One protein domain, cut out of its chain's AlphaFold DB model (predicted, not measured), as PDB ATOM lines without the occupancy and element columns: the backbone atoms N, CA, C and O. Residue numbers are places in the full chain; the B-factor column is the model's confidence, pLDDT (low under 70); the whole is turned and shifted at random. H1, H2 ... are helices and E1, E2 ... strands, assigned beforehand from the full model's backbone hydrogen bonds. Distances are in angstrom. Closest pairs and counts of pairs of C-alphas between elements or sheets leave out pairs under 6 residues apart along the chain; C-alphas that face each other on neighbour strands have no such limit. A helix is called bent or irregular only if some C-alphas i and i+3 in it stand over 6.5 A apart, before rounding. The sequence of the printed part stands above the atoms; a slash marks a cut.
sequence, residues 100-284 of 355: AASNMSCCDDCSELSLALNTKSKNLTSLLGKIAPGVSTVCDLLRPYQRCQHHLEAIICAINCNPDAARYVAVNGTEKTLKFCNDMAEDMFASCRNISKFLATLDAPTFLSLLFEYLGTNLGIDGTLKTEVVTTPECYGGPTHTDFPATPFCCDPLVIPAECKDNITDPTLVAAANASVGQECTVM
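AT A GLANCE: This is residues 100 to 284 of the 355 residues of an uncharacterized protein of Chara braunii (UniProt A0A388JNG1). A small sheet, E1 E2 E3, with H7 over E3, makes one side of a rounded body of mostly crossed helices. H4 runs through the middle, H6 crosses one end of it, and H1 with H8 lies on the side away from the sheet. Residues 231 to 266, with no named element, lead from E3 back to H8. The 185 printed residues, mostly helix by class, hold H1 H2 H3 H4 H5 E1 E2 H6 H7 E3 H8 H9 in chain order, nine helices and three strands in a mixed sheet. The whole is compact, with a radius of gyration of the C-alphas of 15.9 A and spans of 42 by 38 by 30 A.

HOW THE PARTS SIT: E1, residues 169 to 172, and E2, residues 175 to 181, form an antiparallel hairpin at 151 degrees, with N 170 and O 177 within hydrogen-bond range at 2.8 A. E3, residues 224 to 230, is parallel to E2 at 27 degrees, with N 178 and O 226 within range at 2.9 A. H7, residues 204 to 218, is on the sheet at a height of 7.2 A over the sheet, over E3 and along the strands at 25 degrees on the local plane. H6, residues 182 to 195, only grazes the sheet with residues 182 to 186; E2, H6, H7 and E3 form a strand-helix-strand unit, two parallel neighbour strands with helices between, with a right-handed crossover. H4, residues 146 to 160, is the hub. Its residues 147 to 151 touch H6 residues 188 to 192 at a steep tilt of 53 degrees, opposite ways, the closest C-alphas being those of Cys 148 and Ser 191, 5.0 A apart. H5, residues 163 to 168, touches H4 only at the corner and only grazes the sheet with residues 165 to 168. H1, residues 109 to 120, only just touches H4, with 3 pairs of C-alphas within 8 A, made by H1 residues 112 to 116 and H4 residues 153 to 157. H8, residues 267 to 273, touches H1 about perpendicular at 86 degrees, closest at the C-alphas of Leu 117 and Leu 269, 5.4 A. H2, residues 122 to 131, touches H3, residues 138 to 141, closest at the C-alphas of Thr 125 and Val 138, 4.9 A. H9, residues 280 to 284, touches no helix. Each O i to N i+4 pair is within range in H1, H4, H7, H8 and H9, against 5 of 6 in H2, 8 of 10 in H6 and 0 of 2 in H5, where 3 of 3 O i to N i+3 pairs are; H3 is too short for an i+4 pair.

IN THESE COORDINATES: H1 begins at C-alpha 109, (167.785, 217.682, 115.591), and is 16.8 A long. H4 measures 21.2 A, H7 21.0 A and H6 20.7 A; H6 is irregular, C-alphas 191 and 194 being 7.4 A apart. E2 measures 19.7 A and E3 19.0 A. H9 ends at C-alpha 284, (171.743, 215.843, 141.628).

THE WHOLE: The C-alphas of Gly 173 and Gln 279 are the farthest apart, 46.7 A. The printed part has no cut, and the link from E3 to H8 is long, 36 residues. Mean pLDDT of the printed part is 71.6; 63 residues are under 70, among them 118 to 137, 212 to 224 and 272 to 284.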
ATOM      1  N   ALA A 100     174.454 226.615 122.884       68.38
ATOM      2  CA  ALA A 100     175.312 227.505 122.099       68.38
ATOM      3  C   ALA A 100     174.990 227.484 120.588       68.38
ATOM      4  O   ALA A 100     175.290 228.442 119.886       68.38
ATOM      5  N   ALA A 101     174.331 226.430 120.096       71.50
ATOM      6  CA  ALA A 101     173.909 226.265 118.707       71.50
ATOM      7  C   ALA A 101     172.379 226.402 118.519       71.50
ATOM      8  O   ALA A 101     171.826 226.045 117.480       71.50
ATOM      9  N   SER A 102     171.670 226.959 119.509       71.00
ATOM     10  CA  SER A 102     170.202 227.091 119.496       71.00
ATOM     11  C   SER A 102     169.649 228.004 118.393       71.00
ATOM     12  O   SER A 102     168.516 227.811 117.953       71.00
ATOM     13  N   ASN A 103     170.432 228.982 117.927       74.69
ATOM     14  CA  ASN A 103     170.022 229.911 116.868       74.69
ATOM     15  C   ASN A 103     170.480 229.474 115.468       74.69
ATOM     16  O   ASN A 103     169.720 229.623 114.507       74.69
ATOM     17  N   MET A 104     171.708 228.965 115.363       82.38
ATOM     18  CA  MET A 104     172.348 228.458 114.147       82.38
ATOM     19  C   MET A 104     173.175 227.235 114.539       82.38
ATOM     20  O   MET A 104     173.996 227.329 115.450       82.38
ATOM     21  N   SER A 105     172.967 226.112 113.855       84.06
ATOM     22  CA  SER A 105     173.615 224.845 114.170       84.06
ATOM     23  C   SER A 105     174.200 224.172 112.938       84.06
ATOM     24  O   SER A 105     173.746 224.347 111.808       84.06
ATOM     25  N   CYS A 106     175.222 223.374 113.196       82.69
ATOM     26  CA  CYS A 106     175.815 222.430 112.262       82.69
ATOM     27  C   CYS A 106     175.222 221.024 112.378       82.69
ATOM     28  O   CYS A 106     175.528 220.162 111.556       82.69
ATOM     29  N   CYS A 107     174.354 220.811 113.368       79.38
ATOM     30  CA  CYS A 107     173.642 219.567 113.605       79.38
ATOM     31  C   CYS A 107     172.146 219.755 113.366       79.38
ATOM     32  O   CYS A 107     171.542 220.648 113.961       79.38
ATOM     33  N   ASP A 108     171.544 218.839 112.610       78.88
ATOM     34  CA  ASP A 108     170.094 218.647 112.640       78.88
ATOM     35  C   ASP A 108     169.655 218.041 113.987       78.88
ATOM     36  O   ASP A 108     170.449 217.393 114.679       78.88
ATOM     37  N   ASP A 109     168.371 218.176 114.332       73.50
ATOM     38  CA  ASP A 109     167.785 217.682 115.591       73.50
ATOM     39  C   ASP A 109     168.145 216.210 115.889       73.50
ATOM     40  O   ASP A 109     168.516 215.843 117.006       73.50
ATOM     41  N   CYS A 110     168.055 215.339 114.878       74.56
ATOM     42  CA  CYS A 110     168.356 213.917 115.040       74.56
ATOM     43  C   CYS A 110     169.859 213.644 115.179       74.56
ATOM     44  O   CYS A 110     170.241 212.660 115.813       74.56
ATOM     45  N   SER A 111     170.708 214.508 114.624       75.06
ATOM     46  CA  SER A 111     172.164 214.413 114.728       75.06
ATOM     47  C   SER A 111     172.644 214.858 116.109       75.06
ATOM     48  O   SER A 111     173.463 214.162 116.701       75.06
ATOM     49  N   GLU A 112     172.074 215.928 116.681       76.44
ATOM     50  CA  GLU A 112     172.317 216.323 118.083       76.44
ATOM     51  C   GLU A 112     171.934 215.181 119.041       76.44
ATOM     52  O   GLU A 112     172.703 214.807 119.930       76.44
ATOM     53  N   LEU A 113     170.765 214.569 118.825       72.88
ATOM     54  CA  LEU A 113     170.311 213.446 119.637       72.88
ATOM     55  C   LEU A 113     171.195 212.205 119.467       72.88
ATOM     56  O   LEU A 113     171.546 211.568 120.459       72.88
ATOM     57  N   SER A 114     171.572 211.861 118.235       70.75
ATOM     58  CA  SER A 114     172.473 210.736 117.955       70.75
ATOM     59  C   SER A 114     173.822 210.934 118.632       70.75
ATOM     60  O   SER A 114     174.357 210.005 119.227       70.75
ATOM     61  N   LEU A 115     174.341 212.161 118.606       73.31
ATOM     62  CA  LEU A 115     175.585 212.539 119.257       73.31
ATOM     63  C   LEU A 115     175.488 212.401 120.781       73.31
ATOM     64  O   LEU A 115     176.364 211.804 121.411       73.31
ATOM     65  N   ALA A 116     174.391 212.874 121.375       72.19
ATOM     66  CA  ALA A 116     174.127 212.706 122.799       72.19
ATOM     67  C   ALA A 116     173.983 211.221 123.177       72.19
ATOM     68  O   ALA A 116     174.563 210.776 124.166       72.19
ATOM     69  N   LEU A 117     173.278 210.418 122.379       70.75
ATOM     70  CA  LEU A 117     173.131 208.981 122.615       70.75
ATOM     71  C   LEU A 117     174.448 208.226 122.444       70.75
ATOM     72  O   LEU A 117     174.740 207.353 123.253       70.75
ATOM     73  N   ASN A 118     175.266 208.574 121.452       69.94
ATOM     74  CA  ASN A 118     176.571 207.953 121.217       69.94
ATOM     75  C   ASN A 118     177.556 208.296 122.345       69.94
ATOM     76  O   ASN A 118     178.298 207.446 122.826       69.94
ATOM     77  N   THR A 119     177.464 209.517 122.873       69.19
ATOM     78  CA  THR A 119     178.212 209.928 124.067       69.19
ATOM     79  C   THR A 119     177.771 209.146 125.317       69.19
ATOM     80  O   THR A 119     178.593 208.861 126.188       69.19
ATOM     81  N   LYS A 120     176.489 208.745 125.411       69.25
ATOM     82  CA  LYS A 120     175.982 207.858 126.482       69.25
ATOM     83  C   LYS A 120     176.333 206.391 126.260       69.25
ATOM     84  O   LYS A 120     176.406 205.634 127.231       69.25
ATOM     85  N   SER A 121     176.457 205.971 125.005       63.19
ATOM     86  CA  SER A 121     176.586 204.571 124.629       63.19
ATOM     87  C   SER A 121     178.013 204.048 124.847       63.19
ATOM     88  O   SER A 121     178.930 204.740 125.292       63.19
ATOM     89  N   LYS A 122     178.189 202.748 124.591       53.94
ATOM     90  CA  LYS A 122     179.348 201.936 124.993       53.94
ATOM     91  C   LYS A 122     180.702 202.369 124.411       53.94
ATOM     92  O   LYS A 122     181.726 201.857 124.856       53.94
ATOM     93  N   ASN A 123     180.739 203.310 123.477       51.28
ATOM     94  CA  ASN A 123     181.967 203.730 122.813       51.28
ATOM     95  C   ASN A 123     182.932 204.464 123.757       51.28
ATOM     96  O   ASN A 123     184.102 204.087 123.863       51.28
ATOM     97  N   LEU A 124     182.431 205.401 124.569       53.41
ATOM     98  CA  LEU A 124     183.238 205.993 125.641       53.41
ATOM     99  C   LEU A 124     183.435 204.989 126.807       53.41
ATOM    100  O   LEU A 124     184.431 205.060 127.526       53.41
ATOM    101  N   THR A 125     182.568 203.969 126.940       52.97
ATOM    102  CA  THR A 125     182.725 202.871 127.921       52.97
ATOM    103  C   THR A 125     183.907 201.973 127.568       52.97
ATOM    104  O   THR A 125     184.491 201.391 128.468       52.97
ATOM    105  N   SER A 126     184.308 201.859 126.299       54.69
ATOM    106  CA  SER A 126     185.503 201.096 125.911       54.69
ATOM    107  C   SER A 126     186.786 201.780 126.399       54.69
ATOM    108  O   SER A 126     187.617 201.142 127.043       54.69
ATOM    109  N   LEU A 127     186.913 203.101 126.205       55.97
ATOM    110  CA  LEU A 127     188.004 203.908 126.770       55.97
ATOM    111  C   LEU A 127     188.004 203.816 128.300       55.97
ATOM    112  O   LEU A 127     189.005 203.471 128.926       55.97
ATOM    113  N   LEU A 128     186.854 204.099 128.905       58.34
ATOM    114  CA  LEU A 128     186.711 204.136 130.352       58.34
ATOM    115  C   LEU A 128     186.801 202.745 130.984       58.34
ATOM    116  O   LEU A 128     187.266 202.638 132.104       58.34
ATOM    117  N   GLY A 129     186.443 201.682 130.270       55.00
ATOM    118  CA  GLY A 129     186.565 200.288 130.693       55.00
ATOM    119  C   GLY A 129     187.995 199.758 130.588       55.00
ATOM    120  O   GLY A 129     188.407 198.972 131.439       55.00
ATOM    121  N   LYS A 130     188.791 200.244 129.618       57.78
ATOM    122  CA  LYS A 130     190.255 200.044 129.588       57.78
ATOM    123  C   LYS A 130     190.937 200.726 130.782       57.78
ATOM    124  O   LYS A 130     191.937 200.235 131.295       57.78
ATOM    125  N   ILE A 131     190.375 201.847 131.224       57.38
ATOM    126  CA  ILE A 131     190.902 202.708 132.288       57.38
ATOM    127  C   ILE A 131     190.381 202.309 133.691       57.38
ATOM    128  O   ILE A 131     191.074 202.486 134.695       57.38
ATOM    129  N   ALA A 132     189.165 201.773 133.768       56.94
ATOM    130  CA  ALA A 132     188.437 201.366 134.965       56.94
ATOM    131  C   ALA A 132     187.682 200.048 134.672       56.94
ATOM    132  O   ALA A 132     186.494 200.059 134.329       56.94
ATOM    133  N   PRO A 133     188.365 198.893 134.775       55.84
ATOM    134  CA  PRO A 133     187.757 197.598 134.487       55.84
ATOM    135  C   PRO A 133     186.596 197.304 135.450       55.84
ATOM    136  O   PRO A 133     186.723 197.477 136.661       55.84
ATOM    137  N   GLY A 134     185.467 196.836 134.903       56.88
ATOM    138  CA  GLY A 134     184.251 196.496 135.660       56.88
ATOM    139  C   GLY A 134     183.099 197.501 135.548       56.88
ATOM    140  O   GLY A 134     182.043 197.275 136.133       56.88
ATOM    141  N   VAL A 135     183.269 198.584 134.789       59.34
ATOM    142  CA  VAL A 135     182.217 199.575 134.520       59.34
ATOM    143  C   VAL A 135     181.341 199.126 133.343       59.34
ATOM    144  O   VAL A 135     181.845 198.842 132.259       59.34
ATOM    145  N   SER A 136     180.020 199.095 133.544       58.34
ATOM    146  CA  SER A 136     179.033 198.701 132.526       58.34
ATOM    147  C   SER A 136     178.677 199.810 131.536       58.34
ATOM    148  O   SER A 136     178.392 199.516 130.371       58.34
ATOM    149  N   THR A 137     178.682 201.073 131.972       66.38
ATOM    150  CA  THR A 137     178.382 202.236 131.127       66.38
ATOM    151  C   THR A 137     179.204 203.463 131.524       66.38
ATOM    152  O   THR A 137     179.545 203.652 132.692       66.38
ATOM    153  N   VAL A 138     179.463 204.356 130.567       70.62
ATOM    154  CA  VAL A 138     180.031 205.701 130.795       70.62
ATOM    155  C   VAL A 138     179.318 206.430 131.916       70.62
ATOM    156  O   VAL A 138     179.952 207.056 132.759       70.62
ATOM    157  N   CYS A 139     177.996 206.312 131.946       73.19
ATOM    158  CA  CYS A 139     177.167 206.987 132.919       73.19
ATOM    159  C   CYS A 139     177.112 206.333 134.292       73.19
ATOM    160  O   CYS A 139     176.589 206.955 135.208       73.19
ATOM    161  N   ASP A 140     177.666 205.136 134.469       71.94
ATOM    162  CA  ASP A 140     177.962 204.599 135.799       71.94
ATOM    163  C   ASP A 140     179.250 205.214 136.354       71.94
ATOM    164  O   ASP A 140     179.359 205.457 137.552       71.94
ATOM    165  N   LEU A 141     180.209 205.524 135.479       72.38
ATOM    166  CA  LEU A 141     181.504 206.059 135.884       72.38
ATOM    167  C   LEU A 141     181.521 207.579 136.031       72.38
ATOM    168  O   LEU A 141     182.100 208.101 136.978       72.38
ATOM    169  N   LEU A 142     180.900 208.297 135.096       76.38
ATOM    170  CA  LEU A 142     180.889 209.755 135.090       76.38
ATOM    171  C   LEU A 142     179.882 210.343 136.074       76.38
ATOM    172  O   LEU A 142     180.012 211.520 136.405       76.38
ATOM    173  N   ARG A 143     178.904 209.559 136.557       76.56
ATOM    174  CA  ARG A 143     177.804 210.037 137.413       76.56
ATOM    175  C   ARG A 143     178.249 210.935 138.568       76.56
ATOM    176  O   ARG A 143     177.689 212.020 138.670       76.56
ATOM    177  N   PRO A 144     179.261 210.573 139.385       74.31
ATOM    178  CA  PRO A 144     179.702 211.433 140.482       74.31
ATOM    179  C   PRO A 144     180.521 212.658 140.026       74.31
ATOM    180  O   PRO A 144     180.789 213.542 140.834       74.31
ATOM    181  N   TYR A 145     180.901 212.752 138.747       77.56
ATOM    182  CA  TYR A 145     181.765 213.794 138.180       77.56
ATOM    183  C   TYR A 145     180.994 214.740 137.247       77.56
ATOM    184  O   TYR A 145     181.250 214.802 136.044       77.56
ATOM    185  N   GLN A 146     180.043 215.502 137.794       77.81
ATOM    186  CA  GLN A 146     179.181 216.398 137.005       77.81
ATOM    187  C   GLN A 146     179.962 217.415 136.167       77.81
ATOM    188  O   GLN A 146     179.670 217.597 134.991       77.81
ATOM    189  N   ARG A 147     180.987 218.051 136.744       79.00
ATOM    190  CA  ARG A 147     181.799 219.036 136.016       79.00
ATOM    191  C   ARG A 147     182.526 218.403 134.826       79.00
ATOM    192  O   ARG A 147     182.540 218.978 133.746       79.00
ATOM    193  N   CYS A 148     183.021 217.173 134.977       79.69
ATOM    194  CA  CYS A 148     183.604 216.429 133.860       79.69
ATOM    195  C   CYS A 148     182.564 216.098 132.776       79.69
ATOM    196  O   CYS A 148     182.832 216.306 131.595       79.69
ATOM    197  N   GLN A 149     181.364 215.636 133.163       79.56
ATOM    198  CA  GLN A 149     180.262 215.391 132.217       79.56
ATOM    199  C   GLN A 149     179.935 216.642 131.398       79.56
ATOM    200  O   GLN A 149     179.792 216.571 130.181       79.56
ATOM    201  N   HIS A 150     179.866 217.788 132.068       79.31
ATOM    202  CA  HIS A 150     179.593 219.078 131.457       79.31
ATOM    203  C   HIS A 150     180.674 219.509 130.458       79.31
ATOM    204  O   HIS A 150     180.334 219.940 129.357       79.31
ATOM    205  N   HIS A 151     181.963 219.358 130.786       79.25
ATOM    206  CA  HIS A 151     183.037 219.653 129.831       79.25
ATOM    207  C   HIS A 151     182.974 218.744 128.599       79.25
ATOM    208  O   HIS A 151     183.111 219.229 127.478       79.25
ATOM    209  N   LEU A 152     182.738 217.442 128.798       78.06
ATOM    210  CA  LEU A 152     182.608 216.482 127.699       78.06
ATOM    211  C   LEU A 152     181.464 216.866 126.761       78.06
ATOM    212  O   LEU A 152     181.667 216.988 125.555       78.06
ATOM    213  N   GLU A 153     180.281 217.111 127.316       76.81
ATOM    214  CA  GLU A 153     179.107 217.510 126.548       76.81
ATOM    215  C   GLU A 153     179.332 218.824 125.794       76.81
ATOM    216  O   GLU A 153     179.071 218.901 124.593       76.81
ATOM    217  N   ALA A 154     179.875 219.839 126.467       77.81
ATOM    218  CA  ALA A 154     180.109 221.144 125.866       77.81
ATOM    219  C   ALA A 154     181.068 221.078 124.677       77.81
ATOM    220  O   ALA A 154     180.851 221.742 123.668       77.81
ATOM    221  N   ILE A 155     182.124 220.272 124.774       76.94
ATOM    222  CA  ILE A 155     183.082 220.136 123.680       76.94
ATOM    223  C   ILE A 155     182.477 219.369 122.505       76.94
ATOM    224  O   ILE A 155     182.656 219.755 121.351       76.94
ATOM    225  N   ILE A 156     181.732 218.306 122.790       77.06
ATOM    226  CA  ILE A 156     181.039 217.527 121.767       77.06
ATOM    227  C   ILE A 156     180.052 218.422 121.005       77.06
ATOM    228  O   ILE A 156     180.054 218.421 119.772       77.06
ATOM    229  N   CYS A 157     179.303 219.263 121.719       77.06
ATOM    230  CA  CYS A 157     178.451 220.293 121.131       77.06
ATOM    231  C   CYS A 157     179.238 221.328 120.323       77.06
ATOM    232  O   CYS A 157     178.828 221.673 119.216       77.06
ATOM    233  N   ALA A 158     180.364 221.817 120.850       77.00
ATOM    234  CA  ALA A 158     181.188 222.799 120.161       77.00
ATOM    235  C   ALA A 158     181.673 222.264 118.810       77.00
ATOM    236  O   ALA A 158     181.473 222.904 117.789       77.00
ATOM    237  N   ILE A 159     182.237 221.057 118.789       75.31
ATOM    238  CA  ILE A 159     182.830 220.468 117.586       75.31
ATOM    239  C   ILE A 159     181.777 220.129 116.530       75.31
ATOM    240  O   ILE A 159     182.022 220.324 115.345       75.31
ATOM    241  N   ASN A 160     180.631 219.586 116.935       76.69
ATOM    242  CA  ASN A 160     179.679 219.031 115.975       76.69
ATOM    243  C   ASN A 160     178.600 220.033 115.575       76.69
ATOM    244  O   ASN A 160     178.179 220.044 114.422       76.69
ATOM    245  N   CYS A 161     178.152 220.865 116.515       79.00
ATOM    246  CA  CYS A 161     176.923 221.634 116.358       79.00
ATOM    247  C   CYS A 161     177.153 223.145 116.378       79.00
ATOM    248  O   CYS A 161     176.388 223.863 115.744       79.00
ATOM    249  N   ASN A 162     178.189 223.651 117.054       81.06
ATOM    250  CA  ASN A 162     178.415 225.091 117.147       81.06
ATOM    251  C   ASN A 162     179.207 225.630 115.936       81.06
ATOM    252  O   ASN A 162     180.399 225.333 115.813       81.06
ATOM    253  N   PRO A 163     178.613 226.479 115.075       79.31
ATOM    254  CA  PRO A 163     179.348 227.096 113.970       79.31
ATOM    255  C   PRO A 163     180.477 228.024 114.440       79.31
ATOM    256  O   PRO A 163     181.493 228.140 113.758       79.31
ATOM    257  N   ASP A 164     180.363 228.636 115.623       77.81
ATOM    258  CA  ASP A 164     181.411 229.509 116.161       77.81
ATOM    259  C   ASP A 164     182.668 228.741 116.564       77.81
ATOM    260  O   ASP A 164     183.744 229.332 116.657       77.81
ATOM    261  N   ALA A 165     182.572 227.426 116.779       76.88
ATOM    262  CA  ALA A 165     183.737 226.612 117.097       76.88
ATOM    263  C   ALA A 165     184.703 226.475 115.914       76.88
ATOM    264  O   ALA A 165     185.877 226.171 116.126       76.88
ATOM    265  N   ALA A 166     184.254 226.763 114.685       74.31
ATOM    266  CA  ALA A 166     185.096 226.746 113.493       74.31
ATOM    267  C   ALA A 166     186.339 227.634 113.620       74.31
ATOM    268  O   ALA A 166     187.399 227.271 113.122       74.31
ATOM    269  N   ARG A 167     186.263 228.748 114.362       78.31
ATOM    270  CA  ARG A 167     187.420 229.636 114.583       78.31
ATOM    271  C   ARG A 167     188.526 229.023 115.448       78.31
ATOM    272  O   ARG A 167     189.635 229.540 115.469       78.31
ATOM    273  N   TYR A 168     188.229 227.935 116.159       80.25
ATOM    274  CA  TYR A 168     189.181 227.223 117.016       80.25
ATOM    275  C   TYR A 168     189.647 225.897 116.412       80.25
ATOM    276  O   TYR A 168     190.501 225.227 116.993       80.25
ATOM    277  N   VAL A 169     189.088 225.512 115.261       76.50
ATOM    278  CA  VAL A 169     189.432 224.284 114.550       76.50
ATOM    279  C   VAL A 169     190.292 224.647 113.346       76.50
ATOM    280  O   VAL A 169     189.822 225.224 112.370       76.50
ATOM    281  N   ALA A 170     191.570 224.288 113.400       76.44
ATOM    282  CA  ALA A 170     192.444 224.344 112.240       76.44
ATOM    283  C   ALA A 170     192.213 223.101 111.373       76.44
ATOM    284  O   ALA A 170     192.279 221.980 111.869       76.44
ATOM    285  N   VAL A 171     191.968 223.290 110.078       73.12
ATOM    286  CA  VAL A 171     191.793 222.192 109.118       73.12
ATOM    287  C   VAL A 171     193.005 222.152 108.191       73.12
ATOM    288  O   VAL A 171     193.292 223.131 107.502       73.12
ATOM    289  N   ASN A 172     193.723 221.030 108.168       75.12
ATOM    290  CA  ASN A 172     194.863 220.782 107.288       75.12
ATOM    291  C   ASN A 172     194.653 219.464 106.525       75.12
ATOM    292  O   ASN A 172     194.974 218.377 107.008       75.12
ATOM    293  N   GLY A 173     194.061 219.552 105.331       76.06
ATOM    294  CA  GLY A 173     193.642 218.372 104.573       76.06
ATOM    295  C   GLY A 173     192.533 217.610 105.304       76.06
ATOM    296  O   GLY A 173     191.456 218.156 105.531       76.06
ATOM    297  N   THR A 174     192.794 216.352 105.668       72.12
ATOM    298  CA  THR A 174     191.889 215.514 106.480       72.12
ATOM    299  C   THR A 174     192.148 215.626 107.984       72.12
ATOM    300  O   THR A 174     191.389 215.075 108.779       72.12
ATOM    301  N   GLU A 175     193.214 216.320 108.393       74.56
ATOM    302  CA  GLU A 175     193.544 216.541 109.797       74.56
ATOM    303  C   GLU A 175     192.809 217.774 110.323       74.56
ATOM    304  O   GLU A 175     192.819 218.840 109.701       74.56
ATOM    305  N   LYS A 176     192.168 217.628 111.481       76.50
ATOM    306  CA  LYS A 176     191.447 218.701 112.167       76.50
ATOM    307  C   LYS A 176     192.069 218.877 113.544       76.50
ATOM    308  O   LYS A 176     192.128 217.915 114.298       76.50
ATOM    309  N   THR A 177     192.498 220.082 113.895       80.44
ATOM    310  CA  THR A 177     193.130 220.373 115.187       80.44
ATOM    311  C   THR A 177     192.306 221.388 115.953       80.44
ATOM    312  O   THR A 177     192.179 222.534 115.524       80.44
ATOM    313  N   LEU A 178     191.761 220.982 117.097       80.44
ATOM    314  CA  LEU A 178     191.041 221.872 118.001       80.44
ATOM    315  C   LEU A 178     192.000 222.498 119.022       80.44
ATOM    316  O   LEU A 178     192.691 221.786 119.753       80.44
ATOM    317  N   LYS A 179     192.009 223.831 119.085       84.25
ATOM    318  CA  LYS A 179     192.837 224.608 120.013       84.25
ATOM    319  C   LYS A 179     192.085 224.915 121.303       84.25
ATOM    320  O   LYS A 179     191.082 225.624 121.282       84.25
ATOM    321  N   PHE A 180     192.599 224.434 122.427       81.62
ATOM    322  CA  PHE A 180     192.082 224.692 123.768       81.62
ATOM    323  C   PHE A 180     192.853 225.796 124.458       81.62
ATOM    324  O   PHE A 180     194.080 225.845 124.375       81.62
ATOM    325  N   CYS A 181     192.137 226.642 125.192       87.00
ATOM    326  CA  CYS A 181     192.795 227.521 126.141       87.00
ATOM    327  C   CYS A 181     193.368 226.687 127.296       87.00
ATOM    328  O   CYS A 181     192.759 225.706 127.733       87.00
ATOM    329  N   ASN A 182     194.555 227.058 127.772       84.88
ATOM    330  CA  ASN A 182     195.254 226.326 128.831       84.88
ATOM    331  C   ASN A 182     194.440 226.201 130.133       84.88
ATOM    332  O   ASN A 182     194.428 225.158 130.772       84.88
ATOM    333  N   ASP A 183     193.720 227.250 130.510       85.25
ATOM    334  CA  ASP A 183     192.810 227.259 131.657       85.25
ATOM    335  C   ASP A 183     191.653 226.256 131.510       85.25
ATOM    336  O   ASP A 183     191.376 225.502 132.441       85.25
ATOM    337  N   MET A 184     191.027 226.183 130.333       84.50
ATOM    338  CA  MET A 184     189.990 225.189 130.030       84.50
ATOM    339  C   MET A 184     190.549 223.758 130.047       84.50
ATOM    340  O   MET A 184     189.910 222.841 130.567       84.50
ATOM    341  N   ALA A 185     191.746 223.561 129.493       83.00
ATOM    342  CA  ALA A 185     192.442 222.277 129.491       83.00
ATOM    343  C   ALA A 185     192.715 221.766 130.919       83.00
ATOM    344  O   ALA A 185     192.407 220.614 131.245       83.00
ATOM    345  N   GLU A 186     193.236 222.637 131.782       83.38
ATOM    346  CA  GLU A 186     193.511 222.341 133.189       83.38
ATOM    347  C   GLU A 186     192.226 222.099 133.996       83.38
ATOM    348  O   GLU A 186     192.163 221.145 134.774       83.38
ATOM    349  N   ASP A 187     191.175 222.903 133.796       84.81
ATOM    350  CA  ASP A 187     189.894 222.731 134.501       84.81
ATOM    351  C   ASP A 187     189.216 221.404 134.138       84.81
ATOM    352  O   ASP A 187     188.737 220.661 135.005       84.81
ATOM    353  N   MET A 188     189.246 221.050 132.852       82.81
ATOM    354  CA  MET A 188     188.735 219.772 132.381       82.81
ATOM    355  C   MET A 188     189.523 218.606 132.985       82.81
ATOM    356  O   MET A 188     188.923 217.664 133.515       82.81
ATOM    357  N   PHE A 189     190.857 218.671 132.963       83.94
ATOM    358  CA  PHE A 189     191.697 217.652 133.581       83.94
ATOM    359  C   PHE A 189     191.416 217.528 135.084       83.94
ATOM    360  O   PHE A 189     191.154 216.429 135.570       83.94
ATOM    361  N   ALA A 190     191.374 218.637 135.823       84.38
ATOM    362  CA  ALA A 190     191.082 218.640 137.255       84.38
ATOM    363  C   ALA A 190     189.708 218.029 137.582       84.38
ATOM    364  O   ALA A 190     189.570 217.308 138.575       84.38
ATOM    365  N   SER A 191     188.718 218.266 136.720       83.12
ATOM    366  CA  SER A 191     187.355 217.745 136.853       83.12
ATOM    367  C   SER A 191     187.248 216.248 136.558       83.12
ATOM    368  O   SER A 191     186.406 215.563 137.141       83.12
ATOM    369  N   CYS A 192     188.098 215.730 135.669       79.38
ATOM    370  CA  CYS A 192     188.042 214.353 135.185       79.38
ATOM    371  C   CYS A 192     189.107 213.426 135.806       79.38
ATOM    372  O   CYS A 192     188.931 212.209 135.798       79.38
ATOM    373  N   ARG A 193     190.196 213.951 136.388       80.00
ATOM    374  CA  ARG A 193     191.366 213.158 136.830       80.00
ATOM    375  C   ARG A 193     191.044 212.032 137.809       80.00
ATOM    376  O   ARG A 193     191.740 211.028 137.843       80.00
ATOM    377  N   ASN A 194     189.992 212.195 138.610       79.25
ATOM    378  CA  ASN A 194     189.625 211.239 139.656       79.25
ATOM    379  C   ASN A 194     188.707 210.117 139.162       79.25
ATOM    380  O   ASN A 194     188.469 209.171 139.907       79.25
ATOM    381  N   ILE A 195     188.235 210.190 137.913       72.06
ATOM    382  CA  ILE A 195     187.412 209.146 137.295       72.06
ATOM    383  C   ILE A 195     188.081 207.780 137.413       72.06
ATOM    384  O   ILE A 195     187.421 206.778 137.686       72.06
ATOM    385  N   SER A 196     189.401 207.732 137.263       66.44
ATOM    386  CA  SER A 196     190.160 206.527 137.532       66.44
ATOM    387  C   SER A 196     191.523 206.849 138.117       66.44
ATOM    388  O   SER A 196     192.092 207.921 137.915       66.44
ATOM    389  N   LYS A 197     192.097 205.851 138.787       66.81
ATOM    390  CA  LYS A 197     193.478 205.933 139.265       66.81
ATOM    391  C   LYS A 197     194.482 206.087 138.125       66.81
ATOM    392  O   LYS A 197     195.528 206.674 138.345       66.81
ATOM    393  N   PHE A 198     194.176 205.572 136.933       67.81
ATOM    394  CA  PHE A 198     195.034 205.727 135.759       67.81
ATOM    395  C   PHE A 198     195.039 207.175 135.260       67.81
ATOM    396  O   PHE A 198     196.105 207.738 135.037       67.81
ATOM    397  N   LEU A 199     193.871 207.817 135.171       68.75
ATOM    398  CA  LEU A 199     193.773 209.216 134.747       68.75
ATOM    399  C   LEU A 199     194.496 210.161 135.712       68.75
ATOM    400  O   LEU A 199     195.120 211.117 135.269       68.75
ATOM    401  N   ALA A 200     194.506 209.838 137.007       67.31
ATOM    402  CA  ALA A 200     195.264 210.578 138.011       67.31
ATOM    403  C   ALA A 200     196.797 210.500 137.834       67.31
ATOM    404  O   ALA A 200     197.512 211.264 138.477       67.31
ATOM    405  N   THR A 201     197.305 209.581 137.003       73.00
ATOM    406  CA  THR A 201     198.744 209.458 136.692       73.00
ATOM    407  C   THR A 201     199.164 210.175 135.411       73.00
ATOM    408  O   THR A 201     200.359 210.240 135.130       73.00
ATOM    409  N   LEU A 202     198.208 210.702 134.645       76.00
ATOM    410  CA  LEU A 202     198.470 211.473 133.432       76.00
ATOM    411  C   LEU A 202     198.651 212.955 133.768       76.00
ATOM    412  O   LEU A 202     198.136 213.435 134.774       76.00
ATOM    413  N   ASP A 203     199.351 213.685 132.911       74.75
ATOM    414  CA  ASP A 203     199.310 215.145 132.853       74.75
ATOM    415  C   ASP A 203     198.163 215.626 131.941       74.75
ATOM    416  O   ASP A 203     197.650 214.870 131.107       74.75
ATOM    417  N   ALA A 204     197.733 216.884 132.102       69.62
ATOM    418  CA  ALA A 204     196.582 217.441 131.384       69.62
ATOM    419  C   ALA A 204     196.687 217.328 129.845       69.62
ATOM    420  O   ALA A 204     195.718 216.874 129.229       69.62
ATOM    421  N   PRO A 205     197.838 217.622 129.201       73.00
ATOM    422  CA  PRO A 205     197.992 217.457 127.753       73.00
ATOM    423  C   PRO A 205     197.813 216.008 127.279       73.00
ATOM    424  O   PRO A 205     197.146 215.766 126.269       73.00
ATOM    425  N   THR A 206     198.357 215.032 128.012       77.19
ATOM    426  CA  THR A 206     198.221 213.608 127.664       77.19
ATOM    427  C   THR A 206     196.792 213.122 127.869       77.19
ATOM    428  O   THR A 206     196.264 212.388 127.034       77.19
ATOM    429  N   PHE A 207     196.140 213.551 128.954       78.38
ATOM    430  CA  PHE A 207     194.732 213.251 129.198       78.38
ATOM    431  C   PHE A 207     193.844 213.743 128.055       78.38
ATOM    432  O   PHE A 207     193.036 212.972 127.540       78.38
ATOM    433  N   LEU A 208     194.011 215.003 127.646       72.75
ATOM    434  CA  LEU A 208     193.233 215.584 126.557       72.75
ATOM    435  C   LEU A 208     193.518 214.848 125.250       72.75
ATOM    436  O   LEU A 208     192.583 214.391 124.605       72.75
ATOM    437  N   SER A 209     194.786 214.625 124.909       73.06
ATOM    438  CA  SER A 209     195.153 213.891 123.691       73.06
ATOM    439  C   SER A 209     194.455 212.529 123.609       73.06
ATOM    440  O   SER A 209     193.790 212.245 122.617       73.06
ATOM    441  N   LEU A 210     194.505 211.738 124.688       73.62
ATOM    442  CA  LEU A 210     193.821 210.443 124.763       73.62
ATOM    443  C   LEU A 210     192.301 210.584 124.690       73.62
ATOM    444  O   LEU A 210     191.640 209.843 123.971       73.62
ATOM    445  N   LEU A 211     191.722 211.524 125.431       73.75
ATOM    446  CA  LEU A 211     190.282 211.729 125.415       73.75
ATOM    447  C   LEU A 211     189.792 212.073 124.002       73.75
ATOM    448  O   LEU A 211     188.802 211.510 123.542       73.75
ATOM    449  N   PHE A 212     190.493 212.959 123.302       69.56
ATOM    450  CA  PHE A 212     190.086 213.452 121.992       69.56
ATOM    451  C   PHE A 212     190.385 212.514 120.840       69.56
ATOM    452  O   PHE A 212     189.591 212.460 119.908       69.56
ATOM    453  N   GLU A 213     191.465 211.746 120.905       68.12
ATOM    454  CA  GLU A 213     191.719 210.671 119.949       68.12
ATOM    455  C   GLU A 213     190.561 209.657 119.966       68.12
ATOM    456  O   GLU A 213     190.021 209.258 118.928       68.12
ATOM    457  N   TYR A 214     190.092 209.315 121.166       65.44
ATOM    458  CA  TYR A 214     188.957 208.417 121.333       65.44
ATOM    459  C   TYR A 214     187.623 209.071 120.980       65.44
ATOM    460  O   TYR A 214     186.804 208.426 120.325       65.44
ATOM    461  N   LEU A 215     187.386 210.329 121.360       63.97
ATOM    462  CA  LEU A 215     186.195 211.060 120.921       63.97
ATOM    463  C   LEU A 215     186.167 211.176 119.389       63.97
ATOM    464  O   LEU A 215     185.150 210.869 118.789       63.97
ATOM    465  N   GLY A 216     187.279 211.513 118.737       61.81
ATOM    466  CA  GLY A 216     187.374 211.619 117.279       61.81
ATOM    467  C   GLY A 216     186.992 210.325 116.563       61.81
ATOM    468  O   GLY A 216     186.170 210.345 115.650       61.81
ATOM    469  N   THR A 217     187.504 209.193 117.051       61.50
ATOM    470  CA  THR A 217     187.220 207.871 116.471       61.50
ATOM    471  C   THR A 217     185.759 207.449 116.674       61.50
ATOM    472  O   THR A 217     185.172 206.795 115.819       61.50
ATOM    473  N   ASN A 218     185.150 207.816 117.805       55.78
ATOM    474  CA  ASN A 218     183.822 207.329 118.188       55.78
ATOM    475  C   ASN A 218     182.672 208.289 117.854       55.78
ATOM    476  O   ASN A 218     181.528 207.849 117.766       55.78
ATOM    477  N   LEU A 219     182.947 209.579 117.655       58.91
ATOM    478  CA  LEU A 219     181.952 210.584 117.268       58.91
ATOM    479  C   LEU A 219     181.716 210.633 115.750       58.91
ATOM    480  O   LEU A 219     180.957 211.478 115.290       58.91
ATOM    481  N   GLY A 220     182.335 209.733 114.976       55.09
ATOM    482  CA  GLY A 220     182.140 209.662 113.525       55.09
ATOM    483  C   GLY A 220     182.707 210.873 112.785       55.09
ATOM    484  O   GLY A 220     182.191 211.260 111.741       55.09
ATOM    485  N   ILE A 221     183.746 211.503 113.339       61.12
ATOM    486  CA  ILE A 221     184.430 212.600 112.663       61.12
ATOM    487  C   ILE A 221     185.274 211.991 111.545       61.12
ATOM    488  O   ILE A 221     186.257 211.307 111.815       61.12
ATOM    489  N   ASP A 222     184.910 212.262 110.292       53.03
ATOM    490  CA  ASP A 222     185.758 211.918 109.151       53.03
ATOM    491  C   ASP A 222     187.088 212.681 109.260       53.03
ATOM    492  O   ASP A 222     187.126 213.922 109.179       53.03
ATOM    493  N   GLY A 223     188.169 211.926 109.471       60.84
ATOM    494  CA  GLY A 223     189.534 212.427 109.629       60.84
ATOM    495  C   GLY A 223     190.103 212.277 111.042       60.84
ATOM    496  O   GLY A 223     189.442 211.833 111.976       60.84
ATOM    497  N   THR A 224     191.371 212.653 111.204       66.19
ATOM    498  CA  THR A 224     192.039 212.613 112.510       66.19
ATOM    499  C   THR A 224     191.755 213.917 113.247       66.19
ATOM    500  O   THR A 224     192.250 214.971 112.839       66.19
ATOM    501  N   LEU A 225     190.975 213.852 114.332       71.88
ATOM    502  CA  LEU A 225     190.829 214.974 115.259       71.88
ATOM    503  C   LEU A 225     192.009 214.978 116.239       71.88
ATOM    504  O   LEU A 225     192.162 214.065 117.047       71.88
ATOM    505  N   LYS A 226     192.826 216.026 116.180       75.75
ATOM    506  CA  LYS A 226     193.877 216.330 117.150       75.75
ATOM    507  C   LYS A 226     193.462 217.477 118.054       75.75
ATOM    508  O   LYS A 226     192.545 218.245 117.754       75.75
ATOM    509  N   THR A 227     194.185 217.610 119.156       75.56
ATOM    510  CA  THR A 227     194.034 218.741 120.066       75.56
ATOM    511  C   THR A 227     195.362 219.398 120.350       75.56
ATOM    512  O   THR A 227     196.410 218.756 120.319       75.56
ATOM    513  N   GLU A 228     195.299 220.696 120.602       81.06
ATOM    514  CA  GLU A 228     196.444 221.514 120.961       81.06
ATOM    515  C   GLU A 228     196.045 222.404 122.136       81.06
ATOM    516  O   GLU A 228     194.978 223.018 122.117       81.06
ATOM    517  N   VAL A 229     196.889 222.475 123.163       82.25
ATOM    518  CA  VAL A 229     196.701 223.409 124.277       82.25
ATOM    519  C   VAL A 229     197.537 224.649 123.997       82.25
ATOM    520  O   VAL A 229     198.754 224.558 123.842       82.25
ATOM    521  N   VAL A 230     196.886 225.807 123.926       83.62
ATOM    522  CA  VAL A 230     197.517 227.083 123.585       83.62
ATOM    523  C   VAL A 230     197.205 228.153 124.634       83.62
ATOM    524  O   VAL A 230     196.212 228.092 125.359       83.62
ATOM    525  N   THR A 231     198.064 229.167 124.710       80.00
ATOM    526  CA  THR A 231     197.893 230.354 125.571       80.00
ATOM    527  C   THR A 231     197.520 231.611 124.778       80.00
ATOM    528  O   THR A 231     197.458 232.710 125.327       80.00
ATOM    529  N   THR A 232     197.294 231.462 123.473       74.06
ATOM    530  CA  THR A 232     196.900 232.537 122.557       74.06
ATOM    531  C   THR A 232     195.416 232.875 122.706       74.06
ATOM    532  O   THR A 232     194.640 231.971 122.984       74.06
ATOM    533  N   PRO A 233     194.979 234.116 122.424       70.69
ATOM    534  CA  PRO A 233     193.572 234.520 122.547       70.69
ATOM    535  C   PRO A 233     192.613 233.791 121.583       70.69
ATOM    536  O   PRO A 233     191.407 233.771 121.810       70.69
ATOM    537  N   GLU A 234     193.128 233.169 120.519       80.69
ATOM    538  CA  GLU A 234     192.351 232.355 119.576       80.69
ATOM    539  C   GLU A 234     192.291 230.889 120.024       80.69
ATOM    540  O   GLU A 234     192.892 229.997 119.421       80.69
ATOM    541  N   CYS A 235     191.585 230.639 121.124       83.62
ATOM    542  CA  CYS A 235     191.425 229.305 121.687       83.62
ATOM    543  C   CYS A 235     190.020 229.082 122.243       83.62
ATOM    544  O   CYS A 235     189.301 230.022 122.591       83.62
ATOM    545  N   TYR A 236     189.619 227.816 122.317       81.25
ATOM    546  CA  TYR A 236     188.356 227.428 122.917       81.25
ATOM    547  C   TYR A 236     188.456 227.527 124.444       81.25
ATOM    548  O   TYR A 236     189.083 226.685 125.093       81.25
ATOM    549  N   GLY A 237     187.830 228.568 125.001       76.56
ATOM    550  CA  GLY A 237     187.798 228.858 126.442       76.56
ATOM    551  C   GLY A 237     186.775 228.044 127.232       76.56
ATOM    552  O   GLY A 237     186.634 228.243 128.434       76.56
ATOM    553  N   GLY A 238     186.066 227.127 126.574       70.56
ATOM    554  CA  GLY A 238     185.042 226.315 127.215       70.56
ATOM    555  C   GLY A 238     183.641 226.931 127.198       70.56
ATOM    556  O   GLY A 238     183.441 228.052 126.728       70.56
ATOM    557  N   PRO A 239     182.649 226.166 127.681       64.31
ATOM    558  CA  PRO A 239     181.283 226.646 127.871       64.31
ATOM    559  C   PRO A 239     181.234 227.775 128.908       64.31
ATOM    560  O   PRO A 239     181.886 227.711 129.951       64.31
ATOM    561  N   THR A 240     180.397 228.779 128.665       61.06
ATOM    562  CA  THR A 240     180.010 229.728 129.711       61.06
ATOM    563  C   THR A 240     179.093 229.026 130.718       61.06
ATOM    564  O   THR A 240     178.399 228.069 130.379       61.06
ATOM    565  N   HIS A 241     179.047 229.482 131.974       50.22
ATOM    566  CA  HIS A 241     178.211 228.861 133.019       50.22
ATOM    567  C   HIS A 241     176.714 228.742 132.652       50.22
ATOM    568  O   HIS A 241     175.999 227.939 133.247       50.22
ATOM    569  N   THR A 242     176.242 229.507 131.667       53.41
ATOM    570  CA  THR A 242     174.873 229.478 131.133       53.41
ATOM    571  C   THR A 242     174.630 228.417 130.052       53.41
ATOM    572  O   THR A 242     173.473 228.118 129.742       53.41
ATOM    573  N   ASP A 243     175.689 227.815 129.509       54.47
ATOM    574  CA  ASP A 243     175.613 226.820 128.431       54.47
ATOM    575  C   ASP A 243     175.301 225.408 128.938       54.47
ATOM    576  O   ASP A 243     175.002 224.516 128.144       54.47
ATOM    577  N   PHE A 244     175.309 225.193 130.256       55.03
ATOM    578  CA  PHE A 244     174.983 223.894 130.828       55.03
ATOM    579  C   PHE A 244     173.458 223.672 130.874       55.03
ATOM    580  O   PHE A 244     172.691 224.563 131.280       55.03
ATOM    581  N   PRO A 245     172.952 222.501 130.450       59.56
ATOM    582  CA  PRO A 245     171.616 222.075 130.841       59.56
ATOM    583  C   PRO A 245     171.564 221.900 132.369       59.56
ATOM    584  O   PRO A 245     172.532 221.475 132.990       59.56
ATOM    585  N   ALA A 246     170.426 222.227 132.993       60.56
ATOM    586  CA  ALA A 246     170.263 222.091 134.449       60.56
ATOM    587  C   ALA A 246     170.373 220.626 134.919       60.56
ATOM    588  O   ALA A 246     170.607 220.353 136.096       60.56
ATOM    589  N   THR A 247     170.208 219.680 133.996       68.75
ATOM    590  CA  THR A 247     170.304 218.247 134.249       68.75
ATOM    591  C   THR A 247     171.649 217.721 133.747       68.75
ATOM    592  O   THR A 247     171.938 217.887 132.561       68.75
ATOM    593  N   PRO A 248     172.449 217.035 134.589       72.31
ATOM    594  CA  PRO A 248     173.678 216.392 134.141       72.31
ATOM    595  C   PRO A 248     173.423 215.422 132.989       72.31
ATOM    596  O   PRO A 248     172.410 214.715 132.984       72.31
ATOM    597  N   PHE A 249     174.391 215.322 132.080       74.31
ATOM    598  CA  PHE A 249     174.377 214.428 130.923       74.31
ATOM    599  C   PHE A 249     173.807 213.042 131.221       74.31
ATOM    600  O   PHE A 249     172.833 212.592 130.611       74.31
ATOM    601  N   CYS A 250     174.369 212.371 132.222       76.50
ATOM    602  CA  CYS A 250     173.998 211.011 132.585       76.50
ATOM    603  C   CYS A 250     172.662 210.878 133.316       76.50
ATOM    604  O   CYS A 250     172.199 209.761 133.534       76.50
ATOM    605  N   CYS A 251     172.037 211.999 133.657       75.69
ATOM    606  CA  CYS A 251     170.759 212.074 134.346       75.69
ATOM    607  C   CYS A 251     169.609 212.541 133.451       75.69
ATOM    608  O   CYS A 251     168.465 212.554 133.896       75.69
ATOM    609  N   ASP A 252     169.901 212.905 132.203       74.25
ATOM    610  CA  ASP A 252     168.898 213.389 131.265       74.25
ATOM    611  C   ASP A 252     168.192 212.235 130.520       74.25
ATOM    612  O   ASP A 252     168.857 211.488 129.795       74.25
ATOM    613  N   PRO A 253     166.877 212.015 130.676       70.69
ATOM    614  CA  PRO A 253     166.171 210.999 129.901       70.69
ATOM    615  C   PRO A 253     166.110 211.405 128.417       70.69
ATOM    616  O   PRO A 253     165.311 212.248 128.018       70.69
ATOM    617  N   LEU A 254     166.943 210.780 127.579       72.69
ATOM    618  CA  LEU A 254     166.952 211.029 126.137       72.69
ATOM    619  C   LEU A 254     165.876 210.180 125.458       72.69
ATOM    620  O   LEU A 254     166.058 208.985 125.247       72.69
ATOM    621  N   VAL A 255     164.757 210.803 125.100       75.88
ATOM    622  CA  VAL A 255     163.682 210.156 124.337       75.88
ATOM    623  C   VAL A 255     163.934 210.351 122.847       75.88
ATOM    624  O   VAL A 255     164.157 211.477 122.416       75.88
ATOM    625  N   ILE A 256     163.856 209.273 122.057       78.00
ATOM    626  CA  ILE A 256     163.958 209.343 120.592       78.00
ATOM    627  C   ILE A 256     162.613 209.797 120.001       78.00
ATOM    628  O   ILE A 256     161.640 209.036 120.083       78.00
ATOM    629  N   PRO A 257     162.527 211.001 119.395       76.94
ATOM    630  CA  PRO A 257     161.324 211.459 118.709       76.94
ATOM    631  C   PRO A 257     160.980 210.545 117.531       76.94
ATOM    632  O   PRO A 257     161.865 209.913 116.951       76.94
ATOM    633  N   ALA A 258     159.701 210.476 117.154       80.75
ATOM    634  CA  ALA A 258     159.235 209.569 116.101       80.75
ATOM    635  C   ALA A 258     159.953 209.814 114.763       80.75
ATOM    636  O   ALA A 258     160.378 208.873 114.107       80.75
ATOM    637  N   GLU A 259     160.166 211.080 114.433       80.00
ATOM    638  CA  GLU A 259     160.866 211.586 113.257       80.00
ATOM    639  C   GLU A 259     162.367 211.257 113.220       80.00
ATOM    640  O   GLU A 259     162.971 211.319 112.156       80.00
ATOM    641  N   CYS A 260     162.974 210.871 114.348       79.88
ATOM    642  CA  CYS A 260     164.372 210.439 114.404       79.88
ATOM    643  C   CYS A 260     164.532 208.917 114.474       79.88
ATOM    644  O   CYS A 260     165.661 208.429 114.416       79.88
ATOM    645  N   LYS A 261     163.438 208.148 114.590       78.69
ATOM    646  CA  LYS A 261     163.504 206.680 114.706       78.69
ATOM    647  C   LYS A 261     164.133 206.017 113.488       78.69
ATOM    648  O   LYS A 261     164.874 205.056 113.653       78.69
ATOM    649  N   ASP A 262     163.875 206.551 112.299       76.94
ATOM    650  CA  ASP A 262     164.414 205.992 111.056       76.94
ATOM    651  C   ASP A 262     165.915 206.294 110.890       76.94
ATOM    652  O   ASP A 262     166.633 205.527 110.253       76.94
ATOM    653  N   ASN A 263     166.408 207.365 111.526       72.19
ATOM    654  CA  ASN A 263     167.822 207.753 111.507       72.19
ATOM    655  C   ASN A 263     168.643 207.076 112.618       72.19
ATOM    656  O   ASN A 263     169.847 206.891 112.466       72.19
ATOM    657  N   ILE A 264     168.011 206.695 113.734       73.88
ATOM    658  CA  ILE A 264     168.674 206.101 114.905       73.88
ATOM    659  C   ILE A 264     168.286 204.625 115.004       73.88
ATOM    660  O   ILE A 264     167.435 204.230 115.799       73.88
ATOM    661  N   THR A 265     168.923 203.804 114.169       73.62
ATOM    662  CA  THR A 265     168.655 202.357 114.070       73.62
ATOM    663  C   THR A 265     169.650 201.495 114.844       73.62
ATOM    664  O   THR A 265     169.403 200.305 115.041       73.62
ATOM    665  N   ASP A 266     170.755 202.078 115.325       73.50
ATOM    666  CA  ASP A 266     171.749 201.359 116.118       73.50
ATOM    667  C   ASP A 266     171.128 200.886 117.451       73.50
ATOM    668  O   ASP A 266     170.737 201.712 118.290       73.50
ATOM    669  N   PRO A 267     171.056 199.563 117.700       70.12
ATOM    670  CA  PRO A 267     170.439 199.013 118.903       70.12
ATOM    671  C   PRO A 267     171.140 199.461 120.193       70.12
ATOM    672  O   PRO A 267     170.513 199.480 121.253       70.12
ATOM    673  N   THR A 268     172.416 199.849 120.137       68.62
ATOM    674  CA  THR A 268     173.152 200.382 121.289       68.62
ATOM    675  C   THR A 268     172.729 201.807 121.641       68.62
ATOM    676  O   THR A 268     172.622 202.125 122.827       68.62
ATOM    677  N   LEU A 269     172.413 202.639 120.644       71.19
ATOM    678  CA  LEU A 269     171.881 203.990 120.844       71.19
ATOM    679  C   LEU A 269     170.439 203.935 121.354       71.19
ATOM    680  O   LEU A 269     170.086 204.638 122.300       71.19
ATOM    681  N   VAL A 270     169.629 203.028 120.803       72.88
ATOM    682  CA  VAL A 270     168.260 202.778 121.284       72.88
ATOM    683  C   VAL A 270     168.265 202.254 122.726       72.88
ATOM    684  O   VAL A 270     167.436 202.662 123.539       72.88
ATOM    685  N   ALA A 271     169.214 201.388 123.090       70.38
ATOM    686  CA  ALA A 271     169.378 200.939 124.471       70.38
ATOM    687  C   ALA A 271     169.815 202.077 125.411       70.38
ATOM    688  O   ALA A 271     169.335 202.141 126.541       70.38
ATOM    689  N   ALA A 272     170.680 202.989 124.952       69.81
ATOM    690  CA  ALA A 272     171.107 204.155 125.727       69.81
ATOM    691  C   ALA A 272     169.957 205.146 125.986       69.81
ATOM    692  O   ALA A 272     169.867 205.694 127.082       69.81
ATOM    693  N   ALA A 273     169.052 205.328 125.018       69.94
ATOM    694  CA  ALA A 273     167.842 206.141 125.171       69.94
ATOM    695  C   ALA A 273     166.890 205.571 126.239       69.94
ATOM    696  O   ALA A 273     166.285 206.304 127.016       69.94
ATOM    697  N   ASN A 274     166.794 204.241 126.304       65.94
ATOM    698  CA  ASN A 274     165.909 203.529 127.225       65.94
ATOM    699  C   ASN A 274     166.560 203.195 128.579       65.94
ATOM    700  O   ASN A 274     165.939 202.525 129.409       65.94
ATOM    701  N   ALA A 275     167.804 203.617 128.813       65.50
ATOM    702  CA  ALA A 275     168.491 203.361 130.069       65.50
ATOM    703  C   ALA A 275     167.792 204.121 131.210       65.50
ATOM    704  O   ALA A 275     167.616 205.337 131.157       65.50
ATOM    705  N   SER A 276     167.388 203.398 132.255       58.56
ATOM    706  CA  SER A 276     166.727 203.985 133.419       58.56
ATOM    707  C   SER A 276     167.629 205.008 134.117       58.56
ATOM    708  O   SER A 276     168.786 204.709 134.422       58.56
ATOM    709  N   VAL A 277     167.078 206.182 134.424       64.81
ATOM    710  CA  VAL A 277     167.751 207.234 135.195       64.81
ATOM    711  C   VAL A 277     167.800 206.792 136.664       64.81
ATOM    712  O   VAL A 277     166.763 206.601 137.296       64.81
ATOM    713  N   GLY A 278     168.998 206.546 137.200       60.78
ATOM    714  CA  GLY A 278     169.175 206.046 138.571       60.78
ATOM    715  C   GLY A 278     168.734 207.049 139.650       60.78
ATOM    716  O   GLY A 278     168.740 208.255 139.422       60.78
ATOM    717  N   GLN A 279     168.404 206.567 140.859       56.62
ATOM    718  CA  GLN A 279     167.947 207.405 141.989       56.62
ATOM    719  C   GLN A 279     168.906 208.559 142.346       56.62
ATOM    720  O   GLN A 279     168.444 209.620 142.767       56.62
ATOM    721  N   GLU A 280     170.212 208.385 142.129       60.47
ATOM    722  CA  GLU A 280     171.257 209.400 142.356       60.47
ATOM    723  C   GLU A 280     171.044 210.677 141.523       60.47
ATOM    724  O   GLU A 280     171.401 211.771 141.955       60.47
ATOM    725  N   CYS A 281     170.379 210.569 140.371       65.56
ATOM    726  CA  CYS A 281     170.047 211.713 139.526       65.56
ATOM    727  C   CYS A 281     168.980 212.634 140.129       65.56
ATOM    728  O   CYS A 281     168.979 213.832 139.855       65.56
ATOM    729  N   THR A 282     168.123 212.104 141.006       59.31
ATOM    730  CA  THR A 282     167.088 212.877 141.712       59.31
ATOM    731  C   THR A 282     167.702 213.859 142.711       59.31
ATOM    732  O   THR A 282     167.228 214.980 142.855       59.31
ATOM    733  N   VAL A 283     168.783 213.452 143.387       58.34
ATOM    734  CA  VAL A 283     169.516 214.303 144.342       58.34
ATOM    735  C   VAL A 283     170.336 215.356 143.594       58.34
ATOM    736  O   VAL A 283     170.366 216.520 143.984       58.34
ATOM    737  N   MET A 284     170.939 214.960 142.471       58.84
ATOM    738  CA  MET A 284     171.743 215.843 141.628       58.84
ATOM    739  C   MET A 284     170.928 216.950 140.944       58.84
ATOM    740  O   MET A 284     171.402 218.081 140.890       58.84
TER     741      MET A 284